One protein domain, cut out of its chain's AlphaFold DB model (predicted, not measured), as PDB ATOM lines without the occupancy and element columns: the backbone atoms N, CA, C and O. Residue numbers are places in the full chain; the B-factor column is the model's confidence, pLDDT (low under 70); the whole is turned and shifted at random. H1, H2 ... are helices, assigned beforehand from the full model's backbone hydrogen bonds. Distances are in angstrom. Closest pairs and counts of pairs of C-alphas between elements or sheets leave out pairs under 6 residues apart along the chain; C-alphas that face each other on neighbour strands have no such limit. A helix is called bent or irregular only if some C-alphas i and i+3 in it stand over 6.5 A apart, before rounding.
ATOM      1  N   TRP A   3      36.269 -18.271 -12.242       65.12
ATOM      2  CA  TRP A   3      36.676 -16.946 -12.713       65.12
ATOM      3  C   TRP A   3      37.739 -16.979 -13.827       65.12
ATOM      4  O   TRP A   3      37.516 -16.415 -14.891       65.12
ATOM      5  N   ASP A   4      38.858 -17.682 -13.628       65.75
ATOM      6  CA  ASP A   4      39.963 -17.700 -14.601       65.75
ATOM      7  C   ASP A   4      39.604 -18.418 -15.911       65.75
ATOM      8  O   ASP A   4      40.219 -18.152 -16.939       65.75
ATOM      9  N   LYS A   5      38.633 -19.343 -15.869       70.00
ATOM     10  CA  LYS A   5      38.230 -20.166 -17.021       70.00
ATOM     11  C   LYS A   5      37.012 -19.620 -17.769       70.00
ATOM     12  O   LYS A   5      36.925 -19.806 -18.974       70.00
ATOM     13  N   GLU A   6      36.087 -18.966 -17.071       69.19
ATOM     14  CA  GLU A   6      34.791 -18.541 -17.624       69.19
ATOM     15  C   GLU A   6      34.570 -17.028 -17.492       69.19
ATOM     16  O   GLU A   6      34.112 -16.386 -18.431       69.19
ATOM     17  N   GLY A   7      34.920 -16.430 -16.351       70.12
ATOM     18  CA  GLY A   7      34.608 -15.026 -16.068       70.12
ATOM     19  C   GLY A   7      35.573 -14.022 -16.705       70.12
ATOM     20  O   GLY A   7      35.133 -13.021 -17.269       70.12
ATOM     21  N   LYS A   8      36.882 -14.296 -16.658       75.12
ATOM     22  CA  LYS A   8      37.920 -13.430 -17.235       75.12
ATOM     23  C   LYS A   8      37.756 -13.256 -18.756       75.12
ATOM     24  O   LYS A   8      37.707 -12.105 -19.185       75.12
ATOM     25  N   PRO A   9      37.558 -14.323 -19.559       79.81
ATOM     26  CA  PRO A   9      37.323 -14.175 -20.996       79.81
ATOM     27  C   PRO A   9      36.054 -13.377 -21.329       79.81
ATOM     28  O   PRO A   9      36.044 -12.600 -22.278       79.81
ATOM     29  N   VAL A  10      34.984 -13.531 -20.539       77.81
ATOM     30  CA  VAL A  10      33.731 -12.780 -20.733       77.81
ATOM     31  C   VAL A  10      33.923 -11.296 -20.421       77.81
ATOM     32  O   VAL A  10      33.454 -10.448 -21.178       77.81
ATOM     33  N   LEU A  11      34.643 -10.964 -19.346       76.25
ATOM     34  CA  LEU A  11      34.964  -9.578 -19.009       76.25
ATOM     35  C   LEU A  11      35.847  -8.932 -20.086       76.25
ATOM     36  O   LEU A  11      35.557  -7.818 -20.515       76.25
ATOM     37  N   GLU A  12      36.882  -9.632 -20.553       81.06
ATOM     38  CA  GLU A  12      37.757  -9.171 -21.639       81.06
ATOM     39  C   GLU A  12      36.961  -8.956 -22.937       81.06
ATOM     40  O   GLU A  12      37.093  -7.916 -23.584       81.06
ATOM     41  N   ALA A  13      36.059  -9.880 -23.285       81.81
ATOM     42  CA  ALA A  13      35.169  -9.735 -24.435       81.81
ATOM     43  C   ALA A  13      34.228  -8.525 -24.303       81.81
ATOM     44  O   ALA A  13      34.034  -7.782 -25.269       81.81
ATOM     45  N   LEU A  14      33.667  -8.286 -23.114       77.94
ATOM     46  CA  LEU A  14      32.823  -7.119 -22.843       77.94
ATOM     47  C   LEU A  14      33.616  -5.810 -22.907       77.94
ATOM     48  O   LEU A  14      33.119  -4.835 -23.468       77.94
ATOM     49  N   GLN A  15      34.847  -5.784 -22.393       77.94
ATOM     50  CA  GLN A  15      35.733  -4.619 -22.477       77.94
ATOM     51  C   GLN A  15      36.093  -4.291 -23.929       77.94
ATOM     52  O   GLN A  15      35.930  -3.146 -24.347       77.94
ATOM     53  N   MET A  16      36.493  -5.292 -24.721       83.88
ATOM     54  CA  MET A  16      36.773  -5.107 -26.151       83.88
ATOM     55  C   MET A  16      35.539  -4.608 -26.907       83.88
ATOM     56  O   MET A  16      35.634  -3.694 -27.727       83.88
ATOM     57  N   ARG A  17      34.359  -5.167 -26.610       79.38
ATOM     58  CA  ARG A  17      33.097  -4.737 -27.222       79.38
ATOM     59  C   ARG A  17      32.745  -3.299 -26.849       79.38
ATOM     60  O   ARG A  17      32.360  -2.533 -27.729       79.38
ATOM     61  N   ALA A  18      32.892  -2.930 -25.578       77.44
ATOM     62  CA  ALA A  18      32.650  -1.570 -25.109       77.44
ATOM     63  C   ALA A  18      33.601  -0.579 -25.791       77.44
ATOM     64  O   ALA A  18      33.148   0.432 -26.321       77.44
ATOM     65  N   GLN A  19      34.895  -0.903 -25.865       79.06
ATOM     66  CA  GLN A  19      35.889  -0.069 -26.536       79.06
ATOM     67  C   GLN A  19      35.590   0.084 -28.034       79.06
ATOM     68  O   GLN A  19      35.579   1.197 -28.550       79.06
ATOM     69  N   SER A  20      35.265  -1.010 -28.727       82.38
ATOM     70  CA  SER A  20      34.885  -0.968 -30.143       82.38
ATOM     71  C   SER A  20      33.646  -0.103 -30.381       82.38
ATOM     72  O   SER A  20      33.618   0.700 -31.311       82.38
ATOM     73  N   LYS A  21      32.631  -0.218 -29.520       79.50
ATOM     74  CA  LYS A  21      31.391   0.549 -29.646       79.50
ATOM     75  C   LYS A  21      31.587   2.033 -29.318       79.50
ATOM     76  O   LYS A  21      31.007   2.866 -30.007       79.50
ATOM     77  N   ILE A  22      32.434   2.371 -28.339       78.62
ATOM     78  CA  ILE A  22      32.861   3.758 -28.083       78.62
ATOM     79  C   ILE A  22      33.486   4.351 -29.349       78.62
ATOM     80  O   ILE A  22      33.117   5.454 -29.744       78.62
ATOM     81  N   GLU A  23      34.355   3.605 -30.031       81.25
ATOM     82  CA  GLU A  23      34.999   4.110 -31.246       81.25
ATOM     83  C   GLU A  23      34.078   4.174 -32.457       81.25
ATOM     84  O   GLU A  23      34.201   5.092 -33.266       81.25
ATOM     85  N   GLN A  24      33.098   3.278 -32.559       82.38
ATOM     86  CA  GLN A  24      32.027   3.409 -33.547       82.38
ATOM     87  C   GLN A  24      31.197   4.673 -33.307       82.38
ATOM     88  O   GLN A  24      30.952   5.422 -34.249       82.38
ATOM     89  N   ILE A  25      30.806   4.943 -32.058       81.12
ATOM     90  CA  ILE A  25      30.076   6.162 -31.681       81.12
ATOM     91  C   ILE A  25      30.927   7.398 -31.983       81.12
ATOM     92  O   ILE A  25      30.425   8.364 -32.557       81.12
ATOM     93  N   ARG A  26      32.225   7.363 -31.654       83.25
ATOM     94  CA  ARG A  26      33.164   8.438 -31.989       83.25
ATOM     95  C   ARG A  26      33.196   8.683 -33.491       83.25
ATOM     96  O   ARG A  26      33.043   9.822 -33.907       83.25
ATOM     97  N   ALA A  27      33.353   7.637 -34.298       83.62
ATOM     98  CA  ALA A  27      33.406   7.749 -35.753       83.62
ATOM     99  C   ALA A  27      32.071   8.221 -36.360       83.62
ATOM    100  O   ALA A  27      32.071   8.961 -37.337       83.62
ATOM    101  N   GLN A  28      30.930   7.851 -35.778       82.56
ATOM    102  CA  GLN A  28      29.622   8.358 -36.208       82.56
ATOM    103  C   GLN A  28      29.468   9.852 -35.898       82.56
ATOM    104  O   GLN A  28      29.089  10.648 -36.759       82.56
ATOM    105  N   LEU A  29      29.795  10.255 -34.667       80.44
ATOM    106  CA  LEU A  29      29.637  11.639 -34.226       80.44
ATOM    107  C   LEU A  29      30.736  12.555 -34.763       80.44
ATOM    108  O   LEU A  29      30.475  13.732 -34.974       80.44
ATOM    109  N   LEU A  30      31.936  12.050 -35.027       84.56
ATOM    110  CA  LEU A  30      33.103  12.790 -35.505       84.56
ATOM    111  C   LEU A  30      33.893  11.940 -36.524       84.56
ATOM    112  O   LEU A  30      34.980  11.451 -36.202       84.56
ATOM    113  N   PRO A  31      33.380  11.765 -37.753       79.94
ATOM    114  CA  PRO A  31      33.999  10.894 -38.758       79.94
ATOM    115  C   PRO A  31      35.424  11.310 -39.128       79.94
ATOM    116  O   PRO A  31      36.275  10.451 -39.334       79.94
ATOM    117  N   ASP A  32      35.710  12.612 -39.107       81.56
ATOM    118  CA  ASP A  32      37.024  13.164 -39.461       81.56
ATOM    119  C   ASP A  32      37.986  13.262 -38.262       81.56
ATOM    120  O   ASP A  32      39.078  13.818 -38.373       81.56
ATOM    121  N   SER A  33      37.590  12.754 -37.086       78.94
ATOM    122  CA  SER A  33      38.434  12.807 -35.890       78.94
ATOM    123  C   SER A  33      39.457  11.677 -35.842       78.94
ATOM    124  O   SER A  33      39.141  10.494 -36.028       78.94
ATOM    125  N   SER A  34      40.695  12.038 -35.499       77.25
ATOM    126  CA  SER A  34      41.740  11.064 -35.205       77.25
ATOM    127  C   SER A  34      41.344  10.162 -34.027       77.25
ATOM    128  O   SER A  34      40.680  10.614 -33.090       77.25
ATOM    129  N   PRO A  35      41.735   8.877 -34.047       74.94
ATOM    130  CA  PRO A  35      41.592   8.016 -32.882       74.94
ATOM    131  C   PRO A  35      42.483   8.473 -31.727       74.94
ATOM    132  O   PRO A  35      43.529   9.080 -31.946       74.94
ATOM    133  N   GLY A  36      42.069   8.157 -30.498       74.06
ATOM    134  CA  GLY A  36      42.865   8.431 -29.297       74.06
ATOM    135  C   GLY A  36      42.820   9.872 -28.783       74.06
ATOM    136  O   GLY A  36      43.675  10.239 -27.985       74.06
ATOM    137  N   LEU A  37      41.838  10.677 -29.205       77.88
ATOM    138  CA  LEU A  37      41.608  11.998 -28.618       77.88
ATOM    139  C   LEU A  37      41.325  11.886 -27.116       77.88
ATOM    140  O   LEU A  37      40.570  11.022 -26.659       77.88
ATOM    141  N   THR A  38      41.894  12.810 -26.355       81.88
ATOM    142  CA  THR A  38      41.570  12.985 -24.941       81.88
ATOM    143  C   THR A  38      40.109  13.427 -24.769       81.88
ATOM    144  O   THR A  38      39.495  13.966 -25.698       81.88
ATOM    145  N   PRO A  39      39.514  13.246 -23.574       77.94
ATOM    146  CA  PRO A  39      38.138  13.674 -23.317       77.94
ATOM    147  C   PRO A  39      37.877  15.154 -23.625       77.94
ATOM    148  O   PRO A  39      36.800  15.500 -24.110       77.94
ATOM    149  N   ASP A  40      38.852  16.028 -23.374       81.00
ATOM    150  CA  ASP A  40      38.703  17.464 -23.621       81.00
ATOM    151  C   ASP A  40      38.826  17.811 -25.109       81.00
ATOM    152  O   ASP A  40      38.054  18.628 -25.614       81.00
ATOM    153  N   GLU A  41      39.705  17.131 -25.847       84.62
ATOM    154  CA  GLU A  41      39.780  17.271 -27.303       84.62
ATOM    155  C   GLU A  41      38.501  16.769 -27.987       84.62
ATOM    156  O   GLU A  41      37.999  17.417 -28.907       84.62
ATOM    157  N   LEU A  42      37.919  15.666 -27.502       81.56
ATOM    158  CA  LEU A  42      36.619  15.171 -27.963       81.56
ATOM    159  C   LEU A  42      35.507  16.190 -27.716       81.56
ATOM    160  O   LEU A  42      34.720  16.467 -28.620       81.56
ATOM    161  N   ARG A  43      35.448  16.777 -26.516       84.00
ATOM    162  CA  ARG A  43      34.473  17.832 -26.194       84.00
ATOM    163  C   ARG A  43      34.617  19.027 -27.126       84.00
ATOM    164  O   ARG A  43      33.615  19.496 -27.661       84.00
ATOM    165  N   ALA A  44      35.845  19.492 -27.350       87.50
ATOM    166  CA  ALA A  44      36.112  20.607 -28.249       87.50
ATOM    167  C   ALA A  44      35.711  20.284 -29.699       87.50
ATOM    168  O   ALA A  44      35.088  21.109 -30.365       87.50
ATOM    169  N   ALA A  45      36.015  19.077 -30.183       87.19
ATOM    170  CA  ALA A  45      35.646  18.634 -31.525       87.19
ATOM    171  C   ALA A  45      34.121  18.518 -31.702       87.19
ATOM    172  O   ALA A  45      33.581  18.997 -32.701       87.19
ATOM    173  N   LEU A  46      33.413  17.950 -30.719       87.00
ATOM    174  CA  LEU A  46      31.950  17.870 -30.715       87.00
ATOM    175  C   LEU A  46      31.306  19.260 -30.689       87.00
ATOM    176  O   LEU A  46      30.358  19.495 -31.435       87.00
ATOM    177  N   ALA A  47      31.828  20.186 -29.878       88.44
ATOM    178  CA  ALA A  47      31.333  21.561 -29.810       88.44
ATOM    179  C   ALA A  47      31.486  22.282 -31.156       88.44
ATOM    180  O   ALA A  47      30.510  22.819 -31.678       88.44
ATOM    181  N   ARG A  48      32.673  22.200 -31.773       89.44
ATOM    182  CA  ARG A  48      32.934  22.773 -33.104       89.44
ATOM    183  C   ARG A  48      32.007  22.196 -34.169       89.44
ATOM    184  O   ARG A  48      31.449  22.949 -34.964       89.44
ATOM    185  N   LYS A  49      31.807  20.872 -34.173       88.00
ATOM    186  CA  LYS A  49      30.856  20.237 -35.093       88.00
ATOM    187  C   LYS A  49      29.451  20.781 -34.862       88.00
ATOM    188  O   LYS A  49      28.815  21.201 -35.816       88.00
ATOM    189  N   PHE A  50      28.993  20.813 -33.612       88.50
ATOM    190  CA  PHE A  50      27.650  21.263 -33.253       88.50
ATOM    191  C   PHE A  50      27.371  22.719 -33.659       88.50
ATOM    192  O   PHE A  50      26.283  23.026 -34.151       88.50
ATOM    193  N   GLU A  51      28.347  23.615 -33.498       89.88
ATOM    194  CA  GLU A  51      28.245  25.014 -33.925       89.88
ATOM    195  C   GLU A  51      28.068  25.149 -35.443       89.88
ATOM    196  O   GLU A  51      27.257  25.967 -35.881       89.88
ATOM    197  N   GLY A  52      28.740  24.299 -36.227       89.31
ATOM    198  CA  GLY A  52      28.653  24.273 -37.690       89.31
ATOM    199  C   GLY A  52      27.363  23.675 -38.270       89.31
ATOM    200  O   GLY A  52      27.169  23.736 -39.481       89.31
ATOM    201  N   LEU A  53      26.482  23.103 -37.442       91.50
ATOM    202  CA  LEU A  53      25.218  22.499 -37.882       91.50
ATOM    203  C   LEU A  53      24.071  23.519 -37.945       91.50
ATOM    204  O   LEU A  53      23.977  24.414 -37.097       91.50
ATOM    205  N   THR A  54      23.134  23.319 -38.878       95.00
ATOM    206  CA  THR A  54      21.851  24.049 -38.907       95.00
ATOM    207  C   THR A  54      20.958  23.665 -37.717       95.00
ATOM    208  O   THR A  54      21.192  22.631 -37.084       95.00
ATOM    209  N   PRO A  55      19.909  24.441 -37.382       92.62
ATOM    210  CA  PRO A  55      18.988  24.095 -36.297       92.62
ATOM    211  C   PRO A  55      18.401  22.677 -36.403       92.62
ATOM    212  O   PRO A  55      18.385  21.946 -35.413       92.62
ATOM    213  N   GLU A  56      17.995  22.251 -37.597       92.12
ATOM    214  CA  GLU A  56      17.428  20.923 -37.859       92.12
ATOM    215  C   GLU A  56      18.482  19.828 -37.653       92.12
ATOM    216  O   GLU A  56      18.240  18.827 -36.975       92.12
ATOM    217  N   GLN A  57      19.694  20.050 -38.166       89.62
ATOM    218  CA  GLN A  57      20.815  19.131 -37.985       89.62
ATOM    219  C   GLN A  57      21.253  19.037 -36.519       89.62
ATOM    220  O   GLN A  57      21.625  17.962 -36.058       89.62
ATOM    221  N   ARG A  58      21.172  20.130 -35.753       91.88
ATOM    222  CA  ARG A  58      21.447  20.133 -34.308       91.88
ATOM    223  C   ARG A  58      20.445  19.280 -33.537       91.88
ATOM    224  O   ARG A  58      20.838  18.632 -32.567       91.88
ATOM    225  N   VAL A  59      19.170  19.285 -33.933       91.00
ATOM    226  CA  VAL A  59      18.148  18.409 -33.336       91.00
ATOM    227  C   VAL A  59      18.497  16.948 -33.607       91.00
ATOM    228  O   VAL A  59      18.583  16.166 -32.662       91.00
ATOM    229  N   GLN A  60      18.787  16.606 -34.863       89.19
ATOM    230  CA  GLN A  60      19.174  15.248 -35.243       89.19
ATOM    231  C   GLN A  60      20.441  14.784 -34.505       89.19
ATOM    232  O   GLN A  60      20.454  13.718 -33.896       89.19
ATOM    233  N   PHE A  61      21.473  15.628 -34.457       87.69
ATOM    234  CA  PHE A  61      22.722  15.336 -33.756       87.69
ATOM    235  C   PHE A  61      22.518  15.102 -32.252       87.69
ATOM    236  O   PHE A  61      23.133  14.212 -31.670       87.69
ATOM    237  N   LYS A  62      21.627  15.864 -31.601       87.81
ATOM    238  CA  LYS A  62      21.267  15.638 -30.190       87.81
ATOM    239  C   LYS A  62      20.564  14.299 -29.979       87.81
ATOM    240  O   LYS A  62      20.834  13.644 -28.976       87.81
ATOM    241  N   ILE A  63      19.679  13.901 -30.895       88.25
ATOM    242  CA  ILE A  63      18.996  12.601 -30.840       88.25
ATOM    243  C   ILE A  63      20.024  11.473 -30.961       88.25
ATOM    244  O   ILE A  63      20.048  10.579 -30.118       88.25
ATOM    245  N   GLU A  64      20.916  11.548 -31.949       85.62
ATOM    246  CA  GLU A  64      21.984  10.562 -32.162       85.62
ATOM    247  C   GLU A  64      22.922  10.459 -30.954       85.62
ATOM    248  O   GLU A  64      23.186   9.361 -30.464       85.62
ATOM    249  N   ALA A  65      23.358  11.598 -30.404       83.50
ATOM    250  CA  ALA A  65      24.164  11.634 -29.187       83.50
ATOM    251  C   ALA A  65      23.416  11.050 -27.973       83.50
ATOM    252  O   ALA A  65      24.016  10.353 -27.153       83.50
ATOM    253  N   GLY A  66      22.106  11.292 -27.864       82.06
ATOM    254  CA  GLY A  66      21.257  10.723 -26.817       82.06
ATOM    255  C   GLY A  66      21.132   9.200 -26.915       82.06
ATOM    256  O   GLY A  66      21.268   8.506 -25.907       82.06
ATOM    257  N   ILE A  67      20.940   8.667 -28.125       83.19
ATOM    258  CA  ILE A  67      20.914   7.219 -28.381       83.19
ATOM    259  C   ILE A  67      22.264   6.599 -28.012       83.19
ATOM    260  O   ILE A  67      22.309   5.630 -27.254       83.19
ATOM    261  N   ALA A  68      23.363   7.200 -28.473       80.25
ATOM    262  CA  ALA A  68      24.713   6.747 -28.156       80.25
ATOM    263  C   ALA A  68      24.979   6.724 -26.639       80.25
ATOM    264  O   ALA A  68      25.539   5.761 -26.113       80.25
ATOM    265  N   PHE A  69      24.528   7.748 -25.908       80.25
ATOM    266  CA  PHE A  69      24.638   7.805 -24.450       80.25
ATOM    267  C   PHE A  69      23.859   6.680 -23.750       80.25
ATOM    268  O   PHE A  69      24.375   6.060 -22.818       80.25
ATOM    269  N   LEU A  70      22.638   6.375 -24.204       81.75
ATOM    270  CA  LEU A  70      21.842   5.270 -23.658       81.75
ATOM    271  C   LEU A  70      22.503   3.908 -23.902       81.75
ATOM    272  O   LEU A  70      22.545   3.077 -22.993       81.75
ATOM    273  N   GLU A  71      23.051   3.682 -25.098       80.56
ATOM    274  CA  GLU A  71      23.785   2.452 -25.412       80.56
ATOM    275  C   GLU A  71      25.028   2.284 -24.522       80.56
ATOM    276  O   GLU A  71      25.272   1.190 -24.007       80.56
ATOM    277  N   LEU A  72      25.786   3.365 -24.290       77.25
ATOM    278  CA  LEU A  72      26.954   3.370 -23.400       77.25
ATOM    279  C   LEU A  72      26.587   3.075 -21.946       77.25
ATOM    280  O   LEU A  72      27.233   2.235 -21.320       77.25
ATOM    281  N   ASN A  73      25.528   3.699 -21.423       79.44
ATOM    282  CA  ASN A  73      25.062   3.422 -20.064       79.44
ATOM    283  C   ASN A  73      24.638   1.964 -19.893       79.44
ATOM    284  O   ASN A  73      25.023   1.330 -18.914       79.44
ATOM    285  N   ARG A  74      23.922   1.403 -20.873       81.31
ATOM    286  CA  ARG A  74      23.538  -0.010 -20.843       81.31
ATOM    287  C   ARG A  74      24.759  -0.931 -20.792       81.31
ATOM    288  O   ARG A  74      24.803  -1.830 -19.960       81.31
ATOM    289  N   MET A  75      25.776  -0.682 -21.621       78.31
ATOM    290  CA  MET A  75      27.023  -1.460 -21.583       78.31
ATOM    291  C   MET A  75      27.781  -1.295 -20.258       78.31
ATOM    292  O   MET A  75      28.353  -2.260 -19.752       78.31
ATOM    293  N   MET A  76      27.783  -0.093 -19.674       77.44
ATOM    294  CA  MET A  76      28.360   0.134 -18.348       77.44
ATOM    295  C   MET A  76      27.627  -0.651 -17.260       77.44
ATOM    296  O   MET A  76      28.272  -1.182 -16.359       77.44
ATOM    297  N   ASP A  77      26.301  -0.726 -17.323       82.31
ATOM    298  CA  ASP A  77      25.510  -1.474 -16.350       82.31
ATOM    299  C   ASP A  77      25.713  -2.987 -16.501       82.31
ATOM    300  O   ASP A  77      25.910  -3.669 -15.493       82.31
ATOM    301  N   ASP A  78      25.822  -3.491 -17.735       78.81
ATOM    302  CA  ASP A  78      26.212  -4.879 -18.005       78.81
ATOM    303  C   ASP A  78      27.594  -5.193 -17.394       78.81
ATOM    304  O   ASP A  78      27.759  -6.201 -16.697       78.81
ATOM    305  N   LEU A  79      28.582  -4.304 -17.576       77.81
ATOM    306  CA  LEU A  79      29.916  -4.429 -16.971       77.81
ATOM    307  C   LEU A  79      29.863  -4.405 -15.437       77.81
ATOM    308  O   LEU A  79      30.477  -5.256 -14.786       77.81
ATOM    309  N   LYS A  80      29.110  -3.475 -14.834       77.94
ATOM    310  CA  LYS A  80      28.929  -3.399 -13.372       77.94
ATOM    311  C   LYS A  80      28.276  -4.660 -12.819       77.94
ATOM    312  O   LYS A  80      28.683  -5.137 -11.761       77.94
ATOM    313  N   GLN A  81      27.285  -5.218 -13.512       80.69
ATOM    314  CA  GLN A  81      26.621  -6.447 -13.091       80.69
ATOM    315  C   GLN A  81      27.596  -7.630 -13.086       80.69
ATOM    316  O   GLN A  81      27.622  -8.387 -12.110       80.69
ATOM    317  N   HIS A  82      28.433  -7.753 -14.120       74.69
ATOM    318  CA  HIS A  82      29.465  -8.792 -14.196       74.69
ATOM    319  C   HIS A  82      30.524  -8.612 -13.101       74.69
ATOM    320  O   HIS A  82      30.841  -9.568 -12.396       74.69
ATOM    321  N   LEU A  83      30.997  -7.384 -12.861       74.25
ATOM    322  CA  LEU A  83      31.900  -7.074 -11.745       74.25
ATOM    323  C   LEU A  83      31.264  -7.373 -10.376       74.25
ATOM    324  O   LEU A  83      31.927  -7.879  -9.473       74.25
ATOM    325  N   GLY A  84      29.966  -7.115 -10.214       73.88
ATOM    326  CA  GLY A  84      29.227  -7.442  -8.995       73.88
ATOM    327  C   GLY A  84      29.093  -8.952  -8.767       73.88
ATOM    328  O   GLY A  84      29.211  -9.420  -7.635       73.88
ATOM    329  N   GLN A  85      28.879  -9.733  -9.831       74.56
ATOM    330  CA  GLN A  85      28.917 -11.199  -9.769       74.56
ATOM    331  C   GLN A  85      30.311 -11.697  -9.362       74.56
ATOM    332  O   GLN A  85      30.424 -12.529  -8.464       74.56
ATOM    333  N   LEU A  86      31.360 -11.103  -9.929       68.56
ATOM    334  CA  LEU A  86      32.762 -11.373  -9.616       68.56
ATOM    335  C   LEU A  86      33.083 -11.127  -8.135       68.56
ATOM    336  O   LEU A  86      33.634 -11.994  -7.456       68.56
ATOM    337  N   GLY A  87      32.670  -9.976  -7.597       66.69
ATOM    338  CA  GLY A  87      32.851  -9.644  -6.181       66.69
ATOM    339  C   GLY A  87      32.166 -10.644  -5.244       66.69
ATOM    340  O   GLY A  87      32.718 -10.995  -4.193       66.69
ATOM    341  N   ARG A  88      30.996 -11.168  -5.639       71.44
ATOM    342  CA  ARG A  88      30.298 -12.238  -4.906       71.44
ATOM    343  C   ARG A  88      31.044 -13.570  -4.980       71.44
ATOM    344  O   ARG A  88      31.207 -14.209  -3.942       71.44
ATOM    345  N   GLU A  89      31.538 -13.974  -6.149       66.94
ATOM    346  CA  GLU A  89      32.298 -15.224  -6.311       66.94
ATOM    347  C   GLU A  89      33.633 -15.207  -5.557       66.94
ATOM    348  O   GLU A  89      33.980 -16.184  -4.890       66.94
ATOM    349  N   VAL A  90      34.363 -14.088  -5.583       62.66
ATOM    350  CA  VAL A  90      35.605 -13.917  -4.812       62.66
ATOM    351  C   VAL A  90      35.318 -13.976  -3.312       62.66
ATOM    352  O   VAL A  90      36.034 -14.652  -2.572       62.66
ATOM    353  N   SER A  91      34.237 -13.336  -2.857       62.53
ATOM    354  CA  SER A  91      33.816 -13.387  -1.452       62.53
ATOM    355  C   SER A  91      33.434 -14.803  -1.012       62.53
ATOM    356  O   SER A  91      33.834 -15.238   0.068       62.53
ATOM    357  N   LEU A  92      32.703 -15.543  -1.852       61.06
ATOM    358  CA  LEU A  92      32.357 -16.946  -1.608       61.06
ATOM    359  C   LEU A  92      33.599 -17.835  -1.568       61.06
ATOM    360  O   LEU A  92      33.744 -18.649  -0.662       61.06
ATOM    361  N   THR A  93      34.533 -17.641  -2.495       60.41
ATOM    362  CA  THR A  93      35.768 -18.429  -2.545       60.41
ATOM    363  C   THR A  93      36.666 -18.136  -1.345       60.41
ATOM    364  O   THR A  93      37.233 -19.058  -0.763       60.41
ATOM    365  N   LYS A  94      36.733 -16.874  -0.898       55.09
ATOM    366  CA  LYS A  94      37.428 -16.481   0.335       55.09
ATOM    367  C   LYS A  94      36.799 -17.133   1.570       55.09
ATOM    368  O   LYS A  94      37.531 -17.679   2.390       55.09
ATOM    369  N   ARG A  95      35.464 -17.136   1.682       56.94
ATOM    370  CA  ARG A  95      34.740 -17.802   2.783       56.94
ATOM    371  C   ARG A  95      34.944 -19.318   2.774       56.94
ATOM    372  O   ARG A  95      35.242 -19.888   3.817       56.94
ATOM    373  N   ASN A  96      34.865 -19.959   1.611       57.81
ATOM    374  CA  ASN A  96      35.096 -21.399   1.478       57.81
ATOM    375  C   ASN A  96      36.557 -21.768   1.778       57.81
ATOM    376  O   ASN A  96      36.806 -22.763   2.450       57.81
ATOM    377  N   GLY A  97      37.522 -20.944   1.362       52.62
ATOM    378  CA  GLY A  97      38.935 -21.113   1.712       52.62
ATOM    379  C   GLY A  97      39.206 -20.951   3.212       52.62
ATOM    380  O   GLY A  97      39.959 -21.735   3.784       52.62
ATOM    381  N   GLN A  98      38.551 -19.991   3.872       54.25
ATOM    382  CA  GLN A  98      38.616 -19.821   5.328       54.25
ATOM    383  C   GLN A  98      37.975 -20.997   6.076       54.25
ATOM    384  O   GLN A  98      38.549 -21.471   7.052       54.25
ATOM    385  N   ALA A  99      36.838 -21.508   5.598       53.16
ATOM    386  CA  ALA A  99      36.189 -22.684   6.169       53.16
ATOM    387  C   ALA A  99      37.073 -23.932   6.030       53.16
ATOM    388  O   ALA A  99      37.327 -24.611   7.019       53.16
ATOM    389  N   ILE A 100      37.625 -24.200   4.841       55.41
ATOM    390  CA  ILE A 100      38.546 -25.325   4.611       55.41
ATOM    391  C   ILE A 100      39.813 -25.186   5.471       55.41
ATOM    392  O   ILE A 100      40.279 -26.172   6.040       55.41
ATOM    393  N   GLY A 101      40.345 -23.969   5.620       46.31
ATOM    394  CA  GLY A 101      41.470 -23.683   6.513       46.31
ATOM    395  C   GLY A 101      41.149 -23.972   7.981       46.31
ATOM    396  O   GLY A 101      41.937 -24.636   8.651       46.31
ATOM    397  N   ALA A 102      39.972 -23.553   8.453       55.53
ATOM    398  CA  ALA A 102      39.496 -23.803   9.812       55.53
ATOM    399  C   ALA A 102      39.253 -25.299  10.076       55.53
ATOM    400  O   ALA A 102      39.714 -25.823  11.089       55.53
ATOM    401  N   TYR A 103      38.632 -26.021   9.137       48.66
ATOM    402  CA  TYR A 103      38.485 -27.478   9.216       48.66
ATOM    403  C   TYR A 103      39.845 -28.189   9.204       48.66
ATOM    404  O   TYR A 103      40.072 -29.093  10.001       48.66
ATOM    405  N   GLY A 104      40.787 -27.764   8.359       49.56
ATOM    406  CA  GLY A 104      42.139 -28.328   8.305       49.56
ATOM    407  C   GLY A 104      42.998 -28.035   9.543       49.56
ATOM    408  O   GLY A 104      43.955 -28.766   9.808       49.56
ATOM    409  N   GLN A 105      42.679 -26.982  10.298       57.78
ATOM    410  CA  GLN A 105      43.282 -26.686  11.600       57.78
ATOM    411  C   GLN A 105      42.640 -27.527  12.707       57.78
ATOM    412  O   GLN A 105      43.359 -28.186  13.451       57.78
ATOM    413  N   ALA A 106      41.306 -27.599  12.747       55.69
ATOM    414  CA  ALA A 106      40.567 -28.426  13.699       55.69
ATOM    415  C   ALA A 106      40.944 -29.915  13.586       55.69
ATOM    416  O   ALA A 106      41.175 -30.576  14.594       55.69
ATOM    417  N   ASN A 107      41.113 -30.430  12.364       53.44
ATOM    418  CA  ASN A 107      41.496 -31.826  12.136       53.44
ATOM    419  C   ASN A 107      42.956 -32.124  12.533       53.44
ATOM    420  O   ASN A 107      43.285 -33.243  12.920       53.44
ATOM    421  N   ARG A 108      43.847 -31.125  12.447       58.09
ATOM    422  CA  ARG A 108      45.236 -31.242  12.923       58.09
ATOM    423  C   ARG A 108      45.323 -31.173  14.445       58.09
ATOM    424  O   ARG A 108      46.084 -31.937  15.022       58.09
ATOM    425  N   MET A 109      44.524 -30.317  15.078       56.56
ATOM    426  CA  MET A 109      44.429 -30.252  16.539       56.56
ATOM    427  C   MET A 109      43.828 -31.537  17.118       56.56
ATOM    428  O   MET A 109      44.377 -32.071  18.070       56.56
ATOM    429  N   SER A 110      42.777 -32.089  16.500       54.59
ATOM    430  CA  SER A 110      42.184 -33.366  16.926       54.59
ATOM    431  C   SER A 110      43.186 -34.523  16.858       54.59
ATOM    432  O   SER A 110      43.282 -35.298  17.797       54.59
ATOM    433  N   ARG A 111      43.981 -34.617  15.782       54.41
ATOM    434  CA  ARG A 111      44.999 -35.674  15.643       54.41
ATOM    435  C   ARG A 111      46.192 -35.521  16.586       54.41
ATOM    436  O   ARG A 111      46.796 -36.528  16.918       54.41
ATOM    437  N   ALA A 112      46.541 -34.297  16.984       56.59
ATOM    438  CA  ALA A 112      47.625 -34.052  17.935       56.59
ATOM    439  C   ALA A 112      47.240 -34.451  19.372       56.59
ATOM    440  O   ALA A 112      48.081 -34.947  20.112       56.59
ATOM    441  N   VAL A 113      45.965 -34.284  19.746       55.25
ATOM    442  CA  VAL A 113      45.442 -34.683  21.067       55.25
ATOM    443  C   VAL A 113      45.383 -36.211  21.219       55.25
ATOM    444  O   VAL A 113      45.676 -36.729  22.294       55.25
ATOM    445  N   ASP A 114      45.086 -36.941  20.139       52.75
ATOM    446  CA  ASP A 114      45.056 -38.412  20.152       52.75
ATOM    447  C   ASP A 114      46.458 -39.054  20.233       52.75
ATOM    448  O   ASP A 114      46.587 -40.201  20.658       52.75
ATOM    449  N   THR A 115      47.522 -38.337  19.847       55.25
ATOM    450  CA  THR A 115      48.906 -38.853  19.873       55.25
ATOM    451  C   THR A 115      49.659 -38.605  21.181       55.25
ATOM    452  O   THR A 115      50.679 -39.252  21.391       55.25
ATOM    453  N   ASP A 116      49.160 -37.728  22.060       50.62
ATOM    454  CA  ASP A 116      49.754 -37.431  23.382       50.62
ATOM    455  C   ASP A 116      49.137 -38.262  24.528       50.62
ATOM    456  O   ASP A 116      49.446 -38.055  25.700       50.62
ATOM    457  N   SER A 117      48.256 -39.214  24.204       52.94
ATOM    458  CA  SER A 117      47.592 -40.100  25.172       52.94
ATOM    459  C   SER A 117      48.163 -41.525  25.143       52.94
ATOM    460  O   SER A 117      47.402 -42.465  24.929       52.94
TER     461      SER A 117
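AT A GLANCE: This is residues 3 to 117 of the 118 residues of an uncharacterized protein of mine drainage metagenome (UniProt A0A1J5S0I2). One very long helix, H3, makes the length of the model, and the shorter helix H1 runs side by side with part of it, the opposite way. The small helix H2 lies in the connection between them, near the end of H1 and the beginning of H3, while residues 91 to 117, of which 91 to 115 belong to H3, stick out free as a long arm. The printed part has 115 residues with three named helices, in the order H1, H2, H3, and no named strand; its class is all helix. It is extended, with a radius of gyration of the C-alphas of 26.1 A and spans of 94 by 23 by 23 A.

IN THESE COORDINATES: H1, residues 3 to 29, begins at C-alpha 3 (36.676, -16.946, -12.713) and is 36.5 A long from first to last C-alpha. It is irregular, but only just: C-alphas 5 and 8 are 6.7 A apart. H2, residues 39 to 51, is 18.4 A long. H3, residues 55 to 115, runs 89.5 A from C-alpha 55 (18.988, 24.095, -36.297) to C-alpha 115 (48.906, -38.853, 19.873).

HOW THE PARTS SIT: H1 and H3 touch, H3 with residues 61 to 89 alone; their closest C-alphas, of Ile 25 and Ala 68, are 6.4 A apart. They run opposite ways at a shallow tilt of 13 degrees. H2 is close to H1 but not clearly touching, with the closest C-alphas, of Leu 29 and Leu 46, 7.5 A apart. H2 and H3 are also close but not clearly touching, with the closest C-alphas, of Phe 50 and Arg 58, 6.4 A apart. In H2 every O i to N i+4 pair is within hydrogen-bond range; in H1 20 of 23 are, in H3 55 of 57.

THE WHOLE: The C-alphas of Thr 54 and Ser 117, the two farthest apart, are 94.3 A apart. The printed part has no cut; the link from H1 to H2 is short and that from H2 to H3 is tight. The mean pLDDT of the printed part is 74.6, and residues 3 to 4, 6, 86 to 87 and 89 to 117 are under 70.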